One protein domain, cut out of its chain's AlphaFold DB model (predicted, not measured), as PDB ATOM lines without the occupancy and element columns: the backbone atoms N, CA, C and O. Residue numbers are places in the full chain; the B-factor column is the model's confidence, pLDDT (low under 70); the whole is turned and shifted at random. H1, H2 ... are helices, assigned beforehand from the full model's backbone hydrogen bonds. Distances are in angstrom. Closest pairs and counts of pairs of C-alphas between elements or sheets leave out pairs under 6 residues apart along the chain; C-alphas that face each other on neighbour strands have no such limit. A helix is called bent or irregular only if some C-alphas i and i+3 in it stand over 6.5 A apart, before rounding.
ATOM      1  N   ASP A   6      57.503 -36.022  12.904       83.06
ATOM      2  CA  ASP A   6      57.467 -34.559  12.824       83.06
ATOM      3  C   ASP A   6      56.306 -34.055  11.951       83.06
ATOM      4  O   ASP A   6      55.642 -33.080  12.315       83.06
ATOM      5  N   ASP A   7      55.981 -34.759  10.857       85.06
ATOM      6  CA  ASP A   7      54.815 -34.438  10.019       85.06
ATOM      7  C   ASP A   7      53.502 -34.606  10.800       85.06
ATOM      8  O   ASP A   7      52.588 -33.781  10.699       85.06
ATOM      9  N   VAL A   8      53.412 -35.663  11.615       86.56
ATOM     10  CA  VAL A   8      52.250 -35.922  12.479       86.56
ATOM     11  C   VAL A   8      52.152 -34.865  13.578       86.56
ATOM     12  O   VAL A   8      51.066 -34.328  13.804       86.56
ATOM     13  N   TYR A   9      53.266 -34.522  14.231       91.31
ATOM     14  CA  TYR A   9      53.288 -33.495  15.275       91.31
ATOM     15  C   TYR A   9      52.845 -32.129  14.738       91.31
ATOM     16  O   TYR A   9      51.963 -31.498  15.322       91.31
ATOM     17  N   SER A  10      53.382 -31.705  13.590       91.94
ATOM     18  CA  SER A  10      53.022 -30.433  12.953       91.94
ATOM     19  C   SER A  10      51.534 -30.363  12.589       91.94
ATOM     20  O   SER A  10      50.869 -29.347  12.824       91.94
ATOM     21  N   LEU A  11      50.975 -31.460  12.061       93.06
ATOM     22  CA  LEU A  11      49.555 -31.535  11.726       93.06
ATOM     23  C   LEU A  11      48.672 -31.450  12.980       93.06
ATOM     24  O   LEU A  11      47.710 -30.678  12.999       93.06
ATOM     25  N   VAL A  12      49.009 -32.206  14.029       94.06
ATOM     26  CA  VAL A  12      48.282 -32.185  15.309       94.06
ATOM     27  C   VAL A  12      48.344 -30.798  15.938       94.06
ATOM     28  O   VAL A  12      47.309 -30.259  16.328       94.06
ATOM     29  N   GLU A  13      49.523 -30.176  15.982       95.69
ATOM     30  CA  GLU A  13      49.699 -28.829  16.522       95.69
ATOM     31  C   GLU A  13      48.811 -27.813  15.790       95.69
ATOM     32  O   GLU A  13      48.112 -27.018  16.426       95.69
ATOM     33  N   LYS A  14      48.782 -27.861  14.453       95.69
ATOM     34  CA  LYS A  14      47.957 -26.964  13.636       95.69
ATOM     35  C   LYS A  14      46.467 -27.119  13.943       95.69
ATOM     36  O   LYS A  14      45.778 -26.112  14.118       95.69
ATOM     37  N   VAL A  15      45.974 -28.355  14.027       96.06
ATOM     38  CA  VAL A  15      44.557 -28.641  14.312       96.06
ATOM     39  C   VAL A  15      44.186 -28.216  15.732       96.06
ATOM     40  O   VAL A  15      43.171 -27.545  15.922       96.06
ATOM     41  N   VAL A  16      45.023 -28.525  16.725       96.81
ATOM     42  CA  VAL A  16      44.788 -28.128  18.122       96.81
ATOM     43  C   VAL A  16      44.776 -26.606  18.262       96.81
ATOM     44  O   VAL A  16      43.881 -26.058  18.904       96.81
ATOM     45  N   ARG A  17      45.718 -25.892  17.629       96.88
ATOM     46  CA  ARG A  17      45.739 -24.420  17.647       96.88
ATOM     47  C   ARG A  17      44.482 -23.820  17.020       96.88
ATOM     48  O   ARG A  17      43.938 -22.870  17.581       96.88
ATOM     49  N   ALA A  18      44.016 -24.366  15.897       96.19
ATOM     50  CA  ALA A  18      42.772 -23.929  15.267       96.19
ATOM     51  C   ALA A  18      41.569 -24.142  16.203       96.19
ATOM     52  O   ALA A  18      40.866 -23.182  16.510       96.19
ATOM     53  N   ALA A  19      41.417 -25.344  16.766       96.31
ATOM     54  CA  ALA A  19      40.331 -25.664  17.693       96.31
ATOM     55  C   ALA A  19      40.335 -24.773  18.951       96.31
ATOM     56  O   ALA A  19      39.286 -24.309  19.395       96.31
ATOM     57  N   VAL A  20      41.514 -24.481  19.514       96.88
ATOM     58  CA  VAL A  20      41.654 -23.562  20.658       96.88
ATOM     59  C   VAL A  20      41.242 -22.135  20.286       96.88
ATOM     60  O   VAL A  20      40.613 -21.451  21.096       96.88
ATOM     61  N   ASN A  21      41.587 -21.663  19.089       96.69
ATOM     62  CA  ASN A  21      41.194 -20.331  18.629       96.69
ATOM     63  C   ASN A  21      39.684 -20.235  18.397       96.69
ATOM     64  O   ASN A  21      39.065 -19.277  18.866       96.69
ATOM     65  N   ASP A  22      39.089 -21.242  17.764       95.62
ATOM     66  CA  ASP A  22      37.642 -21.310  17.548       95.62
ATOM     67  C   ASP A  22      36.889 -21.348  18.882       95.62
ATOM     68  O   ASP A  22      35.935 -20.591  19.084       95.62
ATOM     69  N   LEU A  23      37.380 -22.131  19.850       93.94
ATOM     70  CA  LEU A  23      36.833 -22.164  21.203       93.94
ATOM     71  C   LEU A  23      36.903 -20.786  21.878       93.94
ATOM     72  O   LEU A  23      35.910 -20.329  22.446       93.94
ATOM     73  N   LYS A  24      38.044 -20.089  21.796       94.50
ATOM     74  CA  LYS A  24      38.200 -18.732  22.355       94.50
ATOM     75  C   LYS A  24      37.226 -17.736  21.728       94.50
ATOM     76  O   LYS A  24      36.651 -16.919  22.448       94.50
ATOM     77  N   LEU A  25      37.040 -17.783  20.409       94.12
ATOM     78  CA  LEU A  25      36.102 -16.911  19.699       94.12
ATOM     79  C   LEU A  25      34.656 -17.203  20.102       94.12
ATOM     80  O   LEU A  25      33.909 -16.268  20.400       94.12
ATOM     81  N   SER A  26      34.278 -18.481  20.178       91.06
ATOM     82  CA  SER A  26      32.950 -18.898  20.632       91.06
ATOM     83  C   SER A  26      32.668 -18.413  22.056       91.06
ATOM     84  O   SER A  26      31.636 -17.792  22.298       91.06
ATOM     85  N   ARG A  27      33.624 -18.594  22.978       90.19
ATOM     86  CA  ARG A  27      33.504 -18.143  24.375       90.19
ATOM     87  C   ARG A  27      33.349 -16.630  24.507       90.19
ATOM     88  O   ARG A  27      32.563 -16.168  25.325       90.19
ATOM     89  N   ARG A  28      34.054 -15.843  23.688       89.25
ATOM     90  CA  ARG A  28      33.894 -14.377  23.682       89.25
ATOM     91  C   ARG A  28      32.509 -13.946  23.207       89.25
ATOM     92  O   ARG A  28      31.933 -13.033  23.789       89.25
ATOM     93  N   ARG A  29      31.977 -14.591  22.163       90.75
ATOM     94  CA  ARG A  29      30.630 -14.300  21.642       90.75
ATOM     95  C   ARG A  29      29.551 -14.646  22.664       90.75
ATOM     96  O   ARG A  29      28.667 -13.831  22.898       90.75
ATOM     97  N   GLU A  30      29.667 -15.815  23.289       90.00
ATOM     98  CA  GLU A  30      28.789 -16.256  24.376       90.00
ATOM     99  C   GLU A  30      28.834 -15.274  25.556       90.00
ATOM    100  O   GLU A  30      27.794 -14.776  25.975       90.00
ATOM    101  N   GLY A  31      30.033 -14.906  26.021       89.06
ATOM    102  CA  GLY A  31      30.203 -13.954  27.121       89.06
ATOM    103  C   GLY A  31      29.595 -12.577  26.837       89.06
ATOM    104  O   GLY A  31      28.948 -12.003  27.707       89.06
ATOM    105  N   TYR A  32      29.742 -12.066  25.611       90.06
ATOM    106  CA  TYR A  32      29.122 -10.799  25.210       90.06
ATOM    107  C   TYR A  32      27.588 -10.881  25.189       90.06
ATOM    108  O   TYR A  32      26.913  -9.977  25.678       90.06
ATOM    109  N   ALA A  33      27.026 -11.976  24.669       91.38
ATOM    110  CA  ALA A  33      25.579 -12.187  24.667       91.38
ATOM    111  C   ALA A  33      25.010 -12.291  26.094       91.38
ATOM    112  O   ALA A  33      23.984 -11.679  26.391       91.38
ATOM    113  N   LEU A  34      25.706 -13.004  26.985       91.69
ATOM    114  CA  LEU A  34      25.351 -13.111  28.401       91.69
ATOM    115  C   LEU A  34      25.391 -11.751  29.101       91.69
ATOM    116  O   LEU A  34      24.447 -11.399  29.803       91.69
ATOM    117  N   GLN A  35      26.449 -10.968  28.878       92.19
ATOM    118  CA  GLN A  35      26.565  -9.619  29.431       92.19
ATOM    119  C   GLN A  35      25.372  -8.746  29.027       92.19
ATOM    120  O   GLN A  35      24.778  -8.092  29.881       92.19
ATOM    121  N   LEU A  36      24.996  -8.745  27.745       93.75
ATOM    122  CA  LEU A  36      23.860  -7.959  27.262       93.75
ATOM    123  C   LEU A  36      22.533  -8.379  27.907       93.75
ATOM    124  O   LEU A  36      21.759  -7.511  28.307       93.75
ATOM    125  N   ASP A  37      22.266  -9.684  28.036       94.81
ATOM    126  CA  ASP A  37      21.033 -10.151  28.687       94.81
ATOM    127  C   ASP A  37      20.996  -9.756  30.169       94.81
ATOM    128  O   ASP A  37      19.978  -9.257  30.647       94.81
ATOM    129  N   LEU A  38      22.119  -9.903  30.879       95.12
ATOM    130  CA  LEU A  38      22.241  -9.524  32.288       95.12
ATOM    131  C   LEU A  38      22.016  -8.022  32.511       95.12
ATOM    132  O   LEU A  38      21.273  -7.649  33.418       95.12
ATOM    133  N   LEU A  39      22.599  -7.163  31.669       95.31
ATOM    134  CA  LEU A  39      22.396  -5.710  31.740       95.31
ATOM    135  C   LEU A  39      20.945  -5.319  31.438       95.31
ATOM    136  O   LEU A  39      20.371  -4.486  32.134       95.31
ATOM    137  N   ARG A  40      20.307  -5.963  30.453       97.25
ATOM    138  CA  ARG A  40      18.890  -5.718  30.144       97.25
ATOM    139  C   ARG A  40      17.981  -6.058  31.326       97.25
ATOM    140  O   ARG A  40      17.039  -5.324  31.605       97.25
ATOM    141  N   ARG A  41      18.261  -7.158  32.027       97.31
ATOM    142  CA  ARG A  41      17.506  -7.547  33.230       97.31
ATOM    143  C   ARG A  41      17.730  -6.579  34.384       97.31
ATOM    144  O   ARG A  41      16.764  -6.235  35.053       97.31
ATOM    145  N   SER A  42      18.969  -6.124  34.583       97.25
ATOM    146  CA  SER A  42      19.293  -5.073  35.558       97.25
ATOM    147  C   SER A  42      18.460  -3.809  35.310       97.25
ATOM    148  O   SER A  42      17.772  -3.342  36.217       97.25
ATOM    149  N   SER A  43      18.409  -3.337  34.058       97.56
ATOM    150  CA  SER A  43      17.587  -2.186  33.657       97.56
ATOM    151  C   SER A  43      16.097  -2.404  33.928       97.56
ATOM    152  O   SER A  43      15.443  -1.535  34.494       97.56
ATOM    153  N   ALA A  44      15.559  -3.582  33.594       98.12
ATOM    154  CA  ALA A  44      14.154  -3.896  33.857       98.12
ATOM    155  C   ALA A  44      13.822  -3.880  35.361       98.12
ATOM    156  O   ALA A  44      12.747  -3.437  35.754       98.12
ATOM    157  N   ILE A  45      14.741  -4.334  36.222       98.50
ATOM    158  CA  ILE A  45      14.564  -4.229  37.676       98.50
ATOM    159  C   ILE A  45      14.561  -2.759  38.110       98.50
ATOM    160  O   ILE A  45      13.737  -2.380  38.942       98.50
ATOM    161  N   LEU A  46      15.457  -1.935  37.561       97.94
ATOM    162  CA  LEU A  46      15.547  -0.514  37.894       97.94
ATOM    163  C   LEU A  46      14.252   0.238  37.552       97.94
ATOM    164  O   LEU A  46      13.746   0.969  38.402       97.94
ATOM    165  N   GLU A  47      13.680  -0.008  36.372       98.12
ATOM    166  CA  GLU A  47      12.388   0.556  35.948       98.12
ATOM    167  C   GLU A  47      11.262   0.195  36.931       98.12
ATOM    168  O   GLU A  47      10.481   1.051  37.344       98.12
ATOM    169  N   ILE A  48      11.217  -1.061  37.388       97.81
ATOM    170  CA  ILE A  48      10.231  -1.489  38.390       97.81
ATOM    171  C   ILE A  48      10.476  -0.795  39.740       97.81
ATOM    172  O   ILE A  48       9.525  -0.439  40.434       97.81
ATOM    173  N   CYS A  49      11.735  -0.572  40.131       97.06
ATOM    174  CA  CYS A  49      12.047   0.161  41.362       97.06
ATOM    175  C   CYS A  49      11.541   1.609  41.304       97.06
ATOM    176  O   CYS A  49      11.027   2.112  42.301       97.06
ATOM    177  N   GLU A  50      11.664   2.275  40.155       95.88
ATOM    178  CA  GLU A  50      11.110   3.617  39.934       95.88
ATOM    179  C   GLU A  50       9.578   3.616  39.997       95.88
ATOM    180  O   GLU A  50       8.987   4.499  40.620       95.88
ATOM    181  N   GLU A  51       8.922   2.592  39.444       95.69
ATOM    182  CA  GLU A  51       7.470   2.434  39.569       95.69
ATOM    183  C   GLU A  51       7.029   2.289  41.035       95.69
ATOM    184  O   GLU A  51       6.033   2.889  41.449       95.69
ATOM    185  N   ILE A  52       7.768   1.516  41.840       94.31
ATOM    186  CA  ILE A  52       7.486   1.384  43.274       94.31
ATOM    187  C   ILE A  52       7.641   2.742  43.967       94.31
ATOM    188  O   ILE A  52       6.734   3.142  44.696       94.31
ATOM    189  N   GLU A  53       8.735   3.470  43.722       92.56
ATOM    190  CA  GLU A  53       8.984   4.786  44.333       92.56
ATOM    191  C   GLU A  53       7.869   5.795  44.044       92.56
ATOM    192  O   GLU A  53       7.441   6.505  44.955       92.56
ATOM    193  N   LEU A  54       7.342   5.817  42.817       92.50
ATOM    194  CA  LEU A  54       6.229   6.693  42.440       92.50
ATOM    195  C   LEU A  54       4.940   6.394  43.218       92.50
ATOM    196  O   LEU A  54       4.132   7.292  43.437       92.50
ATOM    197  N   ARG A  55       4.744   5.145  43.652       90.94
ATOM    198  CA  ARG A  55       3.556   4.712  44.407       90.94
ATOM    199  C   ARG A  55       3.687   4.948  45.912       90.94
ATOM    200  O   ARG A  55       2.667   4.998  46.602       90.94
ATOM    201  N   LEU A  56       4.909   5.071  46.439       88.25
ATOM    202  CA  LEU A  56       5.149   5.153  47.886       88.25
ATOM    203  C   LEU A  56       4.410   6.302  48.582       88.25
ATOM    204  O   LEU A  56       3.805   6.024  49.618       88.25
ATOM    205  N   PRO A  57       4.386   7.549  48.065       88.44
ATOM    206  CA  PRO A  57       3.691   8.646  48.739       88.44
ATOM    207  C   PRO A  57       2.207   8.340  48.987       88.44
ATOM    208  O   PRO A  57       1.715   8.494  50.105       88.44
ATOM    209  N   ASP A  58       1.517   7.810  47.974       89.00
ATOM    210  CA  ASP A  58       0.092   7.478  48.053       89.00
ATOM    211  C   ASP A  58      -0.179   6.279  48.969       89.00
ATOM    212  O   ASP A  58      -1.211   6.211  49.641       89.00
ATOM    213  N   ILE A  59       0.731   5.302  49.005       87.19
ATOM    214  CA  ILE A  59       0.644   4.167  49.934       87.19
ATOM    215  C   ILE A  59       0.809   4.664  51.371       87.19
ATOM    216  O   ILE A  59      -0.014   4.339  52.224       87.19
ATOM    217  N   VAL A  60       1.823   5.492  51.632       84.94
ATOM    218  CA  VAL A  60       2.092   6.064  52.958       84.94
ATOM    219  C   VAL A  60       0.893   6.855  53.468       84.94
ATOM    220  O   VAL A  60       0.491   6.663  54.617       84.94
ATOM    221  N   GLU A  61       0.280   7.703  52.641       86.50
ATOM    222  CA  GLU A  61      -0.895   8.473  53.063       86.50
ATOM    223  C   GLU A  61      -2.128   7.591  53.306       86.50
ATOM    224  O   GLU A  61      -2.829   7.785  54.305       86.50
ATOM    225  N   ARG A  62      -2.369   6.565  52.476       86.44
ATOM    226  CA  ARG A  62      -3.461   5.601  52.714       86.44
ATOM    227  C   ARG A  62      -3.273   4.825  54.015       86.44
ATOM    228  O   ARG A  62      -4.237   4.637  54.755       86.44
ATOM    229  N   GLU A  63      -2.055   4.389  54.313       83.06
ATOM    230  CA  GLU A  63      -1.764   3.654  55.546       83.06
ATOM    231  C   GLU A  63      -1.848   4.557  56.786       83.06
ATOM    232  O   GLU A  63      -2.407   4.142  57.802       83.06
ATOM    233  N   LYS A  64      -1.410   5.822  56.690       84.00
ATOM    234  CA  LYS A  64      -1.632   6.825  57.749       84.00
ATOM    235  C   LYS A  64      -3.116   7.033  58.031       84.00
ATOM    236  O   LYS A  64      -3.502   7.100  59.196       84.00
ATOM    237  N   ALA A  65      -3.943   7.152  56.991       86.69
ATOM    238  CA  ALA A  65      -5.386   7.320  57.151       86.69
ATOM    239  C   ALA A  65      -6.006   6.118  57.880       86.69
ATOM    240  O   ALA A  65      -6.633   6.298  58.921       86.69
ATOM    241  N   LYS A  66      -5.709   4.890  57.429       85.75
ATOM    242  CA  LYS A  66      -6.179   3.660  58.090       85.75
ATOM    243  C   LYS A  66      -5.749   3.570  59.556       85.75
ATOM    244  O   LYS A  66      -6.541   3.171  60.404       85.75
ATOM    245  N   ALA A  67      -4.502   3.933  59.867       84.38
ATOM    246  CA  ALA A  67      -3.998   3.911  61.238       84.38
ATOM    247  C   ALA A  67      -4.703   4.943  62.134       84.38
ATOM    248  O   ALA A  67      -4.965   4.656  63.302       84.38
ATOM    249  N   ARG A  68      -5.032   6.127  61.596       85.69
ATOM    250  CA  ARG A  68      -5.818   7.148  62.308       85.69
ATOM    251  C   ARG A  68      -7.245   6.676  62.570       85.69
ATOM    252  O   ARG A  68      -7.704   6.814  63.700       85.69
ATOM    253  N   ASP A  69      -7.899   6.091  61.571       86.69
ATOM    254  CA  ASP A  69      -9.271   5.588  61.696       86.69
ATOM    255  C   ASP A  69      -9.349   4.468  62.746       86.69
ATOM    256  O   ASP A  69     -10.180   4.521  63.653       86.69
ATOM    257  N   LEU A  70      -8.409   3.518  62.706       84.38
ATOM    258  CA  LEU A  70      -8.320   2.443  63.695       84.38
ATOM    259  C   LEU A  70      -8.027   2.972  65.108       84.38
ATOM    260  O   LEU A  70      -8.601   2.497  66.086       84.38
ATOM    261  N   ALA A  71      -7.139   3.964  65.239       83.50
ATOM    262  CA  ALA A  71      -6.850   4.583  66.532       83.50
ATOM    263  C   ALA A  71      -8.081   5.304  67.110       83.50
ATOM    264  O   ALA A  71      -8.314   5.232  68.319       83.50
ATOM    265  N   ALA A  72      -8.876   5.968  66.265       83.31
ATOM    266  CA  ALA A  72     -10.117   6.619  66.672       83.31
ATOM    267  C   ALA A  72     -11.167   5.598  67.141       83.31
ATOM    268  O   ALA A  72     -11.709   5.747  68.237       83.31
ATOM    269  N   GLU A  73     -11.378   4.523  66.377       83.81
ATOM    270  CA  GLU A  73     -12.307   3.441  66.726       83.81
ATOM    271  C   GLU A  73     -11.922   2.752  68.047       83.81
ATOM    272  O   GLU A  73     -12.769   2.502  68.909       83.81
ATOM    273  N   LEU A  74     -10.629   2.479  68.255       80.81
ATOM    274  CA  LEU A  74     -10.131   1.913  69.511       80.81
ATOM    275  C   LEU A  74     -10.348   2.868  70.689       80.81
ATOM    276  O   LEU A  74     -10.720   2.422  71.774       80.81
ATOM    277  N   SER A  75     -10.138   4.170  70.490       77.88
ATOM    278  CA  SER A  75     -10.365   5.176  71.532       77.88
ATOM    279  C   SER A  75     -11.838   5.279  71.929       77.88
ATOM    280  O   SER A  75     -12.127   5.460  73.113       77.88
ATOM    281  N   GLU A  76     -12.753   5.168  70.964       75.88
ATOM    282  CA  GLU A  76     -14.200   5.200  71.193       75.88
ATOM    283  C   GLU A  76     -14.680   3.939  71.928       75.88
ATOM    284  O   GLU A  76     -15.370   4.037  72.943       75.88
ATOM    285  N   ASN A  77     -14.242   2.757  71.483       71.12
ATOM    286  CA  ASN A  77     -14.690   1.474  72.031       71.12
ATOM    287  C   ASN A  77     -14.107   1.137  73.411       71.12
ATOM    288  O   ASN A  77     -14.771   0.490  74.220       71.12
ATOM    289  N   LEU A  78     -12.865   1.535  73.697       64.25
ATOM    290  CA  LEU A  78     -12.179   1.153  74.938       64.25
ATOM    291  C   LEU A  78     -12.281   2.212  76.047       64.25
ATOM    292  O   LEU A  78     -11.696   2.018  77.113       64.25
ATOM    293  N   ALA A  79     -12.991   3.327  75.816       61.88
ATOM    294  CA  ALA A  79     -13.018   4.485  76.717       61.88
ATOM    295  C   ALA A  79     -11.607   4.869  77.210       61.88
ATOM    296  O   ALA A  79     -11.418   5.258  78.369       61.88
ATOM    297  N   ILE A  80     -10.593   4.695  76.349       56.97
ATOM    298  CA  ILE A  80      -9.209   4.947  76.740       56.97
ATOM    299  C   ILE A  80      -9.115   6.439  77.024       56.97
ATOM    300  O   ILE A  80      -9.556   7.268  76.232       56.97
ATOM    301  N   ALA A  81      -8.639   6.736  78.230       54.81
ATOM    302  CA  ALA A  81      -8.762   8.008  78.918       54.81
ATOM    303  C   ALA A  81      -8.588   9.239  78.013       54.81
ATOM    304  O   ALA A  81      -7.762   9.240  77.106       54.81
ATOM    305  N   LYS A  82      -9.274  10.338  78.369       55.91
ATOM    306  CA  LYS A  82      -9.220  11.693  77.767       55.91
ATOM    307  C   LYS A  82      -7.809  12.292  77.515       55.91
ATOM    308  O   LYS A  82      -7.721  13.431  77.078       55.91
ATOM    309  N   ASN A  83      -6.728  11.558  77.784       58.28
ATOM    310  CA  ASN A  83      -5.324  11.921  77.602       58.28
ATOM    311  C   ASN A  83      -4.546  11.015  76.617       58.28
ATOM    312  O   ASN A  83      -3.320  11.109  76.565       58.28
ATOM    313  N   VAL A  84      -5.191  10.131  75.846       64.12
ATOM    314  CA  VAL A  84      -4.480   9.356  74.811       64.12
ATOM    315  C   VAL A  84      -4.153  10.245  73.615       64.12
ATOM    316  O   VAL A  84      -5.039  10.793  72.962       64.12
ATOM    317  N   ASN A  85      -2.865  10.360  73.295       74.06
ATOM    318  CA  ASN A  85      -2.412  11.028  72.084       74.06
ATOM    319  C   ASN A  85      -2.587  10.081  70.882       74.06
ATOM    320  O   ASN A  85      -1.737   9.225  70.628       74.06
ATOM    321  N   LEU A  86      -3.691  10.240  70.148       70.56
ATOM    322  CA  LEU A  86      -4.034   9.426  68.973       70.56
ATOM    323  C   LEU A  86      -2.926   9.406  67.910       70.56
ATOM    324  O   LEU A  86      -2.718   8.375  67.273       70.56
ATOM    325  N   SER A  87      -2.168  10.497  67.765       69.94
ATOM    326  CA  SER A  87      -1.034  10.556  66.841       69.94
ATOM    327  C   SER A  87       0.037   9.528  67.217       69.94
ATOM    328  O   SER A  87       0.446   8.745  66.365       69.94
ATOM    329  N   SER A  88       0.398   9.433  68.503       71.94
ATOM    330  CA  SER A  88       1.392   8.456  68.978       71.94
ATOM    331  C   SER A  88       0.946   6.998  68.805       71.94
ATOM    332  O   SER A  88       1.755   6.136  68.467       71.94
ATOM    333  N   VAL A  89      -0.352   6.721  68.970       71.56
ATOM    334  CA  VAL A  89      -0.921   5.384  68.745       71.56
ATOM    335  C   VAL A  89      -0.910   5.049  67.256       71.56
ATOM    336  O   VAL A  89      -0.489   3.958  66.882       71.56
ATOM    337  N   SER A  90      -1.304   5.991  66.392       65.38
ATOM    338  CA  SER A  90      -1.265   5.793  64.939       65.38
ATOM    339  C   SER A  90       0.159   5.551  64.419       65.38
ATOM    340  O   SER A  90       0.365   4.653  63.607       65.38
ATOM    341  N   GLU A  91       1.160   6.265  64.946       67.88
ATOM    342  CA  GLU A  91       2.576   6.061  64.608       67.88
ATOM    343  C   GLU A  91       3.083   4.680  65.046       67.88
ATOM    344  O   GLU A  91       3.771   4.002  64.281       67.88
ATOM    345  N   GLN A  92       2.704   4.218  66.243       70.31
ATOM    346  CA  GLN A  92       3.032   2.865  66.703       70.31
ATOM    347  C   GLN A  92       2.343   1.780  65.865       70.31
ATOM    348  O   GLN A  92       2.973   0.773  65.542       70.31
ATOM    349  N   LEU A  93       1.080   1.986  65.473       68.62
ATOM    350  CA  LEU A  93       0.330   1.064  64.609       68.62
ATOM    351  C   LEU A  93       0.939   0.959  63.202       68.62
ATOM    352  O   LEU A  93       0.919  -0.116  62.603       68.62
ATOM    353  N   MET A  94       1.526   2.048  62.697       66.38
ATOM    354  CA  MET A  94       2.266   2.060  61.432       66.38
ATOM    355  C   MET A  94       3.634   1.364  61.501       66.38
ATOM    356  O   MET A  94       4.226   1.116  60.449       66.38
ATOM    357  N   GLY A  95       4.138   1.067  62.707       53.78
ATOM    358  CA  GLY A  95       5.503   0.627  63.010       53.78
ATOM    359  C   GLY A  95       6.224  -0.105  61.875       53.78
ATOM    360  O   GLY A  95       5.984  -1.285  61.637       53.78
ATOM    361  N   GLY A  96       7.111   0.606  61.166       56.28
ATOM    362  CA  GLY A  96       8.025   0.075  60.142       56.28
ATOM    363  C   GLY A  96       7.397  -0.568  58.894       56.28
ATOM    364  O   GLY A  96       8.137  -0.998  58.012       56.28
ATOM    365  N   ARG A  97       6.064  -0.645  58.792       58.06
ATOM    366  CA  ARG A  97       5.323  -1.432  57.783       58.06
ATOM    367  C   ARG A  97       5.113  -0.732  56.439       58.06
ATOM    368  O   ARG A  97       4.305  -1.190  55.648       58.06
ATOM    369  N   VAL A  98       5.776   0.392  56.184       63.28
ATOM    370  CA  VAL A  98       5.571   1.135  54.926       63.28
ATOM    371  C   VAL A  98       6.854   1.752  54.381       63.28
ATOM    372  O   VAL A  98       6.975   1.937  53.173       63.28
ATOM    373  N   ASP A  99       7.837   2.033  55.237       77.12
ATOM    374  CA  ASP A  99       9.087   2.620  54.769       77.12
ATOM    375  C   ASP A  99      10.025   1.544  54.208       77.12
ATOM    376  O   ASP A  99      10.759   0.868  54.937       77.12
ATOM    377  N   VAL A 100       9.934   1.376  52.888       88.31
ATOM    378  CA  VAL A 100      10.811   0.536  52.057       88.31
ATOM    379  C   VAL A 100      11.840   1.362  51.279       88.31
ATOM    380  O   VAL A 100      12.560   0.825  50.435       88.31
ATOM    381  N   SER A 101      11.898   2.676  51.523       88.38
ATOM    382  CA  SER A 101      12.719   3.612  50.746       88.38
ATOM    383  C   SER A 101      14.205   3.273  50.859       88.38
ATOM    384  O   SER A 101      14.939   3.313  49.874       88.38
ATOM    385  N   GLU A 102      14.648   2.881  52.055       90.31
ATOM    386  CA  GLU A 102      16.033   2.487  52.303       90.31
ATOM    387  C   GLU A 102      16.420   1.226  51.517       90.31
ATOM    388  O   GLU A 102      17.477   1.190  50.884       90.31
ATOM    389  N   GLU A 103      15.554   0.210  51.514       95.25
ATOM    390  CA  GLU A 103      15.786  -1.024  50.762       95.25
ATOM    391  C   GLU A 103      15.796  -0.779  49.244       95.25
ATOM    392  O   GLU A 103      16.601  -1.379  48.531       95.25
ATOM    393  N   LEU A 104      14.956   0.131  48.730       95.25
ATOM    394  CA  LEU A 104      14.972   0.524  47.314       95.25
ATOM    395  C   LEU A 104      16.282   1.214  46.930       95.25
ATOM    396  O   LEU A 104      16.894   0.854  45.922       95.25
ATOM    397  N   VAL A 105      16.756   2.157  47.748       95.88
ATOM    398  CA  VAL A 105      18.050   2.821  47.528       95.88
ATOM    399  C   VAL A 105      19.191   1.802  47.543       95.88
ATOM    400  O   VAL A 105      20.062   1.835  46.666       95.88
ATOM    401  N   ARG A 106      19.182   0.860  48.497       97.50
ATOM    402  CA  ARG A 106      20.180  -0.218  48.570       97.50
ATOM    403  C   ARG A 106      20.125  -1.122  47.339       97.50
ATOM    404  O   ARG A 106      21.162  -1.353  46.718       97.50
ATOM    405  N   LEU A 107      18.937  -1.552  46.916       98.31
ATOM    406  CA  LEU A 107      18.745  -2.358  45.708       98.31
ATOM    407  C   LEU A 107      19.284  -1.658  44.452       98.31
ATOM    408  O   LEU A 107      20.059  -2.258  43.704       98.31
ATOM    409  N   LYS A 108      18.949  -0.379  44.249       98.06
ATOM    410  CA  LYS A 108      19.461   0.435  43.132       98.06
ATOM    411  C   LYS A 108      20.985   0.565  43.159       98.06
ATOM    412  O   LYS A 108      21.636   0.456  42.120       98.06
ATOM    413  N   SER A 109      21.568   0.738  44.344       97.88
ATOM    414  CA  SER A 109      23.025   0.755  44.521       97.88
ATOM    415  C   SER A 109      23.662  -0.580  44.116       97.88
ATOM    416  O   SER A 109      24.630  -0.602  43.353       97.88
ATOM    417  N   HIS A 110      23.088  -1.710  44.543       98.06
ATOM    418  CA  HIS A 110      23.569  -3.035  44.149       98.06
ATOM    419  C   HIS A 110      23.482  -3.272  42.635       98.06
ATOM    420  O   HIS A 110      24.443  -3.793  42.066       98.06
ATOM    421  N   LEU A 111      22.400  -2.839  41.978       97.62
ATOM    422  CA  LEU A 111      22.253  -2.891  40.516       97.62
ATOM    423  C   LEU A 111      23.330  -2.057  39.811       97.62
ATOM    424  O   LEU A 111      24.010  -2.552  38.917       97.62
ATOM    425  N   SER A 112      23.583  -0.832  40.274       96.56
ATOM    426  CA  SER A 112      24.648   0.007  39.711       96.56
ATOM    427  C   SER A 112      26.029  -0.653  39.838       96.56
ATOM    428  O   SER A 112      26.802  -0.711  38.877       96.56
ATOM    429  N   ILE A 113      26.340  -1.233  41.003       95.38
ATOM    430  CA  ILE A 113      27.603  -1.955  41.217       95.38
ATOM    431  C   ILE A 113      27.667  -3.225  40.351       95.38
ATOM    432  O   ILE A 113      28.755  -3.598  39.892       95.38
ATOM    433  N   PHE A 114      26.536  -3.894  40.118       95.19
ATOM    434  CA  PHE A 114      26.429  -5.060  39.240       95.19
ATOM    435  C   PHE A 114      26.808  -4.695  37.802       95.19
ATOM    436  O   PHE A 114      27.697  -5.329  37.231       95.19
ATOM    437  N   GLU A 115      26.251  -3.611  37.264       94.12
ATOM    438  CA  GLU A 115      26.570  -3.114  35.920       94.12
ATOM    439  C   GLU A 115      28.041  -2.695  35.788       94.12
ATOM    440  O   GLU A 115      28.735  -3.111  34.857       94.12
ATOM    441  N   LEU A 116      28.564  -1.950  36.767       92.62
ATOM    442  CA  LEU A 116      29.966  -1.522  36.783       92.62
ATOM    443  C   LEU A 116      30.952  -2.699  36.857       92.62
ATOM    444  O   LEU A 116      32.096  -2.589  36.404       92.62
ATOM    445  N   SER A 117      30.536  -3.840  37.411       91.31
ATOM    446  CA  SER A 117      31.415  -5.002  37.578       91.31
ATOM    447  C   SER A 117      31.830  -5.639  36.249       91.31
ATOM    448  O   SER A 117      32.926  -6.199  36.179       91.31
ATOM    449  N   PHE A 118      31.041  -5.479  35.181       87.81
ATOM    450  CA  PHE A 118      31.402  -5.973  33.846       87.81
ATOM    451  C   PHE A 118      32.563  -5.216  33.189       87.81
ATOM    452  O   PHE A 118      33.183  -5.734  32.264       87.81
ATOM    453  N   PHE A 119      32.894  -4.017  33.674       84.12
ATOM    454  CA  PHE A 119      34.029  -3.231  33.180       84.12
ATOM    455  C   PHE A 119      35.324  -3.486  33.967       84.12
ATOM    456  O   PHE A 119      36.361  -2.891  33.674       84.12
ATOM    457  N   SER A 120      35.287  -4.370  34.970       79.88
ATOM    458  CA  SER A 120      36.448  -4.712  35.796       79.88
ATOM    459  C   SER A 120      37.214  -5.927  35.254       79.88
ATOM    460  O   SER A 120      36.643  -6.831  34.653       79.88
ATOM    461  N   THR A 121      38.534  -5.966  35.461       66.81
ATOM    462  CA  THR A 121      39.445  -6.957  34.849       66.81
ATOM    463  C   THR A 121      39.679  -8.226  35.684       66.81
ATOM    464  O   THR A 121      40.518  -9.049  35.313       66.81
ATOM    465  N   ARG A 122      38.980  -8.421  36.814       65.06
ATOM    466  CA  ARG A 122      39.262  -9.501  37.785       65.06
ATOM    467  C   ARG A 122      37.994 -10.255  38.195       65.06
ATOM    468  O   ARG A 122      36.958  -9.622  38.318       65.06
ATOM    469  N   GLN A 123      38.116 -11.573  38.422       69.00
ATOM    470  CA  GLN A 123      37.113 -12.528  38.957       69.00
ATOM    471  C   GLN A 123      35.701 -11.953  39.187       69.00
ATOM    472  O   GLN A 123      35.262 -11.739  40.317       69.00
ATOM    473  N   ILE A 124      34.980 -11.720  38.090       83.62
ATOM    474  CA  ILE A 124      33.664 -11.076  38.136       83.62
ATOM    475  C   ILE A 124      32.595 -12.009  38.717       83.62
ATOM    476  O   ILE A 124      31.744 -11.550  39.469       83.62
ATOM    477  N   GLY A 125      32.673 -13.321  38.463       85.94
ATOM    478  CA  GLY A 125      31.622 -14.278  38.834       85.94
ATOM    479  C   GLY A 125      31.311 -14.315  40.334       85.94
ATOM    480  O   GLY A 125      30.148 -14.255  40.726       85.94
ATOM    481  N   GLN A 126      32.330 -14.333  41.201       88.19
ATOM    482  CA  GLN A 126      32.111 -14.334  42.656       88.19
ATOM    483  C   GLN A 126      31.471 -13.025  43.140       88.19
ATOM    484  O   GLN A 126      30.562 -13.047  43.969       88.19
ATOM    485  N   LYS A 127      31.913 -11.888  42.592       90.75
ATOM    486  CA  LYS A 127      31.356 -10.575  42.926       90.75
ATOM    487  C   LYS A 127      29.903 -10.447  42.464       90.75
ATOM    488  O   LYS A 127      29.067  -9.980  43.229       90.75
ATOM    489  N   LEU A 128      29.597 -10.893  41.244       93.25
ATOM    490  CA  LEU A 128      28.233 -10.908  40.712       93.25
ATOM    491  C   LEU A 128      27.323 -11.801  41.567       93.25
ATOM    492  O   LEU A 128      26.224 -11.382  41.908       93.25
ATOM    493  N   ASN A 129      27.796 -12.978  41.998       93.31
ATOM    494  CA  ASN A 129      27.039 -13.856  42.897       93.31
ATOM    495  C   ASN A 129      26.700 -13.182  44.233       93.31
ATOM    496  O   ASN A 129      25.566 -13.285  44.696       93.31
ATOM    497  N   PHE A 130      27.658 -12.475  44.839       93.94
ATOM    498  CA  PHE A 130      27.410 -11.713  46.064       93.94
ATOM    499  C   PHE A 130      26.348 -10.626  45.847       93.94
ATOM    500  O   PHE A 130      25.393 -10.532  46.609       93.94
ATOM    501  N   LEU A 131      26.463  -9.848  44.766       96.25
ATOM    502  CA  LEU A 131      25.493  -8.794  44.454       96.25
ATOM    503  C   LEU A 131      24.087  -9.356  44.235       96.25
ATOM    504  O   LEU A 131      23.123  -8.776  44.714       96.25
ATOM    505  N   VAL A 132      23.959 -10.504  43.569       97.00
ATOM    506  CA  VAL A 132      22.669 -11.184  43.376       97.00
ATOM    507  C   VAL A 132      22.022 -11.581  44.702       97.00
ATOM    508  O   VAL A 132      20.805 -11.455  44.849       97.00
ATOM    509  N   GLN A 133      22.815 -12.024  45.678       96.94
ATOM    510  CA  GLN A 133      22.311 -12.341  47.016       96.94
ATOM    511  C   GLN A 133      21.817 -11.088  47.741       96.94
ATOM    512  O   GLN A 133      20.702 -11.097  48.263       96.94
ATOM    513  N   GLU A 134      22.595 -10.005  47.711       98.12
ATOM    514  CA  GLU A 134      22.197  -8.746  48.344       98.12
ATOM    515  C   GLU A 134      20.947  -8.153  47.676       98.12
ATOM    516  O   GLU A 134      19.996  -7.801  48.369       98.12
ATOM    517  N   MET A 135      20.859  -8.160  46.339       98.44
ATOM    518  CA  MET A 135      19.648  -7.740  45.619       98.44
ATOM    519  C   MET A 135      18.416  -8.546  46.061       98.44
ATOM    520  O   MET A 135      17.354  -7.976  46.316       98.44
ATOM    521  N   ASN A 136      18.541  -9.869  46.200       97.94
ATOM    522  CA  ASN A 136      17.438 -10.719  46.657       97.94
ATOM    523  C   ASN A 136      17.023 -10.394  48.104       97.94
ATOM    524  O   ASN A 136      15.829 -10.348  48.422       97.94
ATOM    525  N   ARG A 137      18.002 -10.129  48.976       97.75
ATOM    526  CA  ARG A 137      17.769  -9.745  50.371       97.75
ATOM    527  C   ARG A 137      16.979  -8.442  50.476       97.75
ATOM    528  O   ARG A 137      15.996  -8.397  51.221       97.75
ATOM    529  N   GLU A 138      17.366  -7.419  49.718       97.81
ATOM    530  CA  GLU A 138      16.664  -6.133  49.713       97.81
ATOM    531  C   GLU A 138      15.224  -6.302  49.206       97.81
ATOM    532  O   GLU A 138      14.278  -5.925  49.894       97.81
ATOM    533  N   VAL A 139      15.012  -7.005  48.088       97.56
ATOM    534  CA  VAL A 139      13.659  -7.234  47.537       97.56
ATOM    535  C   VAL A 139      12.782  -8.075  48.463       97.56
ATOM    536  O   VAL A 139      11.574  -7.858  48.557       97.56
ATOM    537  N   SER A 140      13.358  -9.037  49.181       96.00
ATOM    538  CA  SER A 140      12.628  -9.800  50.197       96.00
ATOM    539  C   SER A 140      12.213  -8.929  51.385       96.00
ATOM    540  O   SER A 140      11.122  -9.110  51.932       96.00
ATOM    541  N   THR A 141      13.031  -7.941  51.738       93.69
ATOM    542  CA  THR A 141      12.717  -6.975  52.796       93.69
ATOM    543  C   THR A 141      11.630  -5.999  52.338       93.69
ATOM    544  O   THR A 141      10.633  -5.853  53.042       93.69
ATOM    545  N   ILE A 142      11.722  -5.454  51.117       93.50
ATOM    546  CA  ILE A 142      10.652  -4.644  50.497       93.50
ATOM    547  C   ILE A 142       9.338  -5.431  50.489       93.50
ATOM    548  O   ILE A 142       8.320  -4.958  50.978       93.50
ATOM    549  N   SER A 143       9.366  -6.671  49.998       93.19
ATOM    550  CA  SER A 143       8.182  -7.525  49.873       93.19
ATOM    551  C   SER A 143       7.518  -7.858  51.212       93.19
ATOM    552  O   SER A 143       6.312  -8.079  51.221       93.19
ATOM    553  N   SER A 144       8.277  -7.955  52.308       90.31
ATOM    554  CA  SER A 144       7.736  -8.268  53.643       90.31
ATOM    555  C   SER A 144       7.226  -7.033  54.388       90.31
ATOM    556  O   SER A 144       6.347  -7.156  55.240       90.31
ATOM    557  N   LYS A 145       7.744  -5.850  54.043       87.62
ATOM    558  CA  LYS A 145       7.240  -4.558  54.512       87.62
ATOM    559  C   LYS A 145       6.104  -4.013  53.642       87.62
ATOM    560  O   LYS A 145       5.358  -3.173  54.112       87.62
ATOM    561  N   ALA A 146       5.952  -4.457  52.396       83.75
ATOM    562  CA  ALA A 146       4.917  -3.959  51.496       83.75
ATOM    563  C   ALA A 146       3.510  -4.350  51.978       83.75
ATOM    564  O   ALA A 146       3.134  -5.521  51.944       83.75
ATOM    565  N   SER A 147       2.715  -3.357  52.381       78.25
ATOM    566  CA  SER A 147       1.288  -3.518  52.694       78.25
ATOM    567  C   SER A 147       0.379  -3.395  51.464       78.25
ATOM    568  O   SER A 147      -0.782  -3.803  51.501       78.25
ATOM    569  N   ASP A 148       0.901  -2.850  50.360       86.44
ATOM    570  CA  ASP A 148       0.171  -2.651  49.112       86.44
ATOM    571  C   ASP A 148       0.363  -3.827  48.142       86.44
ATOM    572  O   ASP A 148       1.486  -4.209  47.803       86.44
ATOM    573  N   ALA A 149      -0.753  -4.371  47.650       89.69
ATOM    574  CA  ALA A 149      -0.757  -5.538  46.775       89.69
ATOM    575  C   ALA A 149      -0.043  -5.301  45.433       89.69
ATOM    576  O   ALA A 149       0.555  -6.237  44.899       89.69
ATOM    577  N   ALA A 150      -0.078  -4.078  44.888       91.12
ATOM    578  CA  ALA A 150       0.625  -3.771  43.647       91.12
ATOM    579  C   ALA A 150       2.140  -3.805  43.876       91.12
ATOM    580  O   ALA A 150       2.857  -4.424  43.094       91.12
ATOM    581  N   VAL A 151       2.626  -3.247  44.991       92.50
ATOM    582  CA  VAL A 151       4.049  -3.349  45.359       92.50
ATOM    583  C   VAL A 151       4.460  -4.807  45.560       92.50
ATOM    584  O   VAL A 151       5.492  -5.222  45.037       92.50
ATOM    585  N   SER A 152       3.641  -5.625  46.232       92.75
ATOM    586  CA  SER A 152       3.933  -7.057  46.382       92.75
ATOM    587  C   SER A 152       4.057  -7.779  45.034       92.75
ATOM    588  O   SER A 152       4.959  -8.600  44.866       92.75
ATOM    589  N   GLN A 153       3.192  -7.470  44.061       95.62
ATOM    590  CA  GLN A 153       3.270  -8.038  42.709       95.62
ATOM    591  C   GLN A 153       4.543  -7.597  41.976       95.62
ATOM    592  O   GLN A 153       5.237  -8.438  41.405       95.62
ATOM    593  N   LEU A 154       4.901  -6.313  42.051       96.94
ATOM    594  CA  LEU A 154       6.143  -5.796  41.470       96.94
ATOM    595  C   LEU A 154       7.377  -6.475  42.089       96.94
ATOM    596  O   LEU A 154       8.288  -6.879  41.366       96.94
ATOM    597  N   CYS A 155       7.386  -6.717  43.405       97.06
ATOM    598  CA  CYS A 155       8.458  -7.471  44.062       97.06
ATOM    599  C   CYS A 155       8.588  -8.913  43.550       97.06
ATOM    600  O   CYS A 155       9.704  -9.428  43.478       97.06
ATOM    601  N   VAL A 156       7.483  -9.583  43.202       97.44
ATOM    602  CA  VAL A 156       7.526 -10.928  42.600       97.44
ATOM    603  C   VAL A 156       8.217 -10.884  41.238       97.44
ATOM    604  O   VAL A 156       9.089 -11.711  40.977       97.44
ATOM    605  N   ILE A 157       7.896  -9.887  40.409       98.06
ATOM    606  CA  ILE A 157       8.523  -9.703  39.093       98.06
ATOM    607  C   ILE A 157      10.025  -9.432  39.246       98.06
ATOM    608  O   ILE A 157      10.837 -10.050  38.558       98.06
ATOM    609  N   ILE A 158      10.418  -8.571  40.193       98.31
ATOM    610  CA  ILE A 158      11.838  -8.330  40.484       98.31
ATOM    611  C   ILE A 158      12.533  -9.633  40.911       98.31
ATOM    612  O   ILE A 158      13.611  -9.944  40.402       98.31
ATOM    613  N   LYS A 159      11.933 -10.413  41.823       98.00
ATOM    614  CA  LYS A 159      12.502 -11.694  42.279       98.00
ATOM    615  C   LYS A 159      12.719 -12.666  41.123       98.00
ATOM    616  O   LYS A 159      13.754 -13.324  41.088       98.00
ATOM    617  N   GLU A 160      11.791 -12.726  40.171       98.00
ATOM    618  CA  GLU A 160      11.961 -13.538  38.967       98.00
ATOM    619  C   GLU A 160      13.167 -13.068  38.140       98.00
ATOM    620  O   GLU A 160      14.003 -13.887  37.760       98.00
ATOM    621  N   GLN A 161      13.317 -11.760  37.904       98.06
ATOM    622  CA  GLN A 161      14.475 -11.236  37.169       98.06
ATOM    623  C   GLN A 161      15.798 -11.524  37.887       98.06
ATOM    624  O   GLN A 161      16.763 -11.929  37.238       98.06
ATOM    625  N   ILE A 162      15.843 -11.375  39.212       98.06
ATOM    626  CA  ILE A 162      17.024 -11.697  40.026       98.06
ATOM    627  C   ILE A 162      17.368 -13.184  39.929       98.06
ATOM    628  O   ILE A 162      18.542 -13.525  39.811       98.06
ATOM    629  N   GLU A 163      16.373 -14.070  39.933       97.06
ATOM    630  CA  GLU A 163      16.607 -15.506  39.785       97.06
ATOM    631  C   GLU A 163      17.177 -15.843  38.401       97.06
ATOM    632  O   GLU A 163      18.166 -16.565  38.299       97.06
ATOM    633  N   ARG A 164      16.654 -15.227  37.334       96.44
ATOM    634  CA  ARG A 164      17.228 -15.363  35.983       96.44
ATOM    635  C   ARG A 164      18.666 -14.863  35.911       96.44
ATOM    636  O   ARG A 164      19.504 -15.502  35.279       96.44
ATOM    637  N   ILE A 165      18.965 -13.737  36.558       96.06
ATOM    638  CA  ILE A 165      20.337 -13.234  36.679       96.06
ATOM    639  C   ILE A 165      21.204 -14.261  37.419       96.06
ATOM    640  O   ILE A 165      22.300 -14.569  36.956       96.06
ATOM    641  N   ARG A 166      20.717 -14.823  38.532       95.31
ATOM    642  CA  ARG A 166      21.428 -15.829  39.333       95.31
ATOM    643  C   ARG A 166      21.818 -17.048  38.503       95.31
ATOM    644  O   ARG A 166      22.984 -17.436  38.527       95.31
ATOM    645  N   GLU A 167      20.867 -17.609  37.758       94.00
ATOM    646  CA  GLU A 167      21.085 -18.756  36.866       94.00
ATOM    647  C   GLU A 167      22.211 -18.468  35.859       94.00
ATOM    648  O   GLU A 167      23.116 -19.281  35.681       94.00
ATOM    649  N   GLN A 168      22.199 -17.286  35.234       91.31
ATOM    650  CA  GLN A 168      23.220 -16.908  34.252       91.31
ATOM    651  C   GLN A 168      24.583 -16.638  34.890       91.31
ATOM    652  O   GLN A 168      25.606 -17.045  34.346       91.31
ATOM    653  N   VAL A 169      24.619 -15.988  36.055       90.56
ATOM    654  CA  VAL A 169      25.867 -15.705  36.776       90.56
ATOM    655  C   VAL A 169      26.559 -16.995  37.227       90.56
ATOM    656  O   VAL A 169      27.783 -17.064  37.183       90.56
ATOM    657  N   GLN A 170      25.809 -18.038  37.597       86.44
ATOM    658  CA  GLN A 170      26.375 -19.351  37.939       86.44
ATOM    659  C   GLN A 170      27.034 -20.061  36.748       86.44
ATOM    660  O   GLN A 170      27.936 -20.871  36.948       86.44
ATOM    661  N   ASN A 171      26.634 -19.725  35.519       81.94
ATOM    662  CA  ASN A 171      27.254 -20.250  34.302       81.94
ATOM    663  C   ASN A 171      28.568 -19.532  33.942       81.94
ATOM    664  O   ASN A 171      29.302 -19.999  33.068       81.94
ATOM    665  N   ILE A 172      28.888 -18.413  34.604       74.69
ATOM    666  CA  ILE A 172      30.149 -17.681  34.438       74.69
ATOM    667  C   ILE A 172      31.198 -18.312  35.371       74.69
ATOM    668  O   ILE A 172      31.310 -17.927  36.537       74.69
TER     669      ILE A 172
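This is residues 6 to 172 of the 173 residues of the protein "Hypothetical protein" of Rhodosorus marinus (UniProt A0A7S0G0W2). One very long, bent helix, H1, runs nearly the whole length of a thin rod, and three shorter helices, H3, H4 and H5, pack side by side with the later part of its first arm, H1a, as an up-and-down bundle of four. Residues 6 to 30 of H1a stick out free at one end, while beyond the bundle, at the other end, the second arm, H1b, turns off with the short H2 packed on it. The printed part has 167 residues with five named helices, in the order H1, H2, H3, H4, H5, and no named strand; the class is all helix. The whole is extended, with a radius of gyration of the C-alphas of 25.8 A and spans of 104 by 21 by 21 A.

By its hydrogen bonds H1 was assigned as one helix, residues 6 to 77, but it is bent: C-alphas 54 and 57 are 7.1 A apart. Its arm H1a, residues 6 to 54, begins with C-alpha 6 at (57.467, -34.559, 12.824) and measures 72.1 A from first to last C-alpha. Its arm H1b, residues 57 to 77, measures 30.5 A and ends with C-alpha 77 at (-14.690, 1.474, 72.031). H2 holds residues 86 to 93 and measures 10.4 A. H3, residues 101 to 117, measures 24.4 A. H4, residues 124 to 145, measures 31.8 A. H5, residues 149 to 170, measures 31.7 A and ends with C-alpha 170 at (26.375, -19.351, 37.939).

In the bundle of H1a, H3, H4 and H5, each runs against the one before it. H1a touches H3 with residues 39 to 53 alone, at a shallow tilt of 21 degrees; the closest C-alphas, of Ser 42 and Leu 111, are 6.2 A apart. H3 and H4 form a helical hairpin at 16 degrees, closest at the C-alphas of Glu 103 and Glu 138, 5.3 A. H4 and H5 form another at 15 degrees, closest at the C-alphas of Ser 143 and Ser 152, 5.5 A. H5 touches residues 34 to 52 of H1a alone, opposite ways at 12 degrees; the C-alphas of Ile 45 and Ile 158 are closest, at 5.7 A. H1a and H4 are apart, as are H3 and H5. H1a and H1b stand at a steep tilt of 47 degrees. H2 touches residues 64 to 72 of H1b alone, at a steep tilt of 65 degrees; the C-alphas of Ala 67 and Ser 90 are closest, at 5.0 A. In H1a, H1b, H2, H3, H4 and H5 every O i to N i+4 pair is within hydrogen-bond range.

The C-alphas farthest apart, of Asp 7 and Lys 82, are 104.0 A from each other. Residues 6 to 30 and 76 to 83 stand free; the body without them spans 63 by 22 by 19 A. The printed part has no cut, and no link is long. The mean pLDDT of the printed part is 87.9; it is under 70 at 19 residues, namely 78 to 84, 87, 90 to 91, 93 to 98 and 121 to 123.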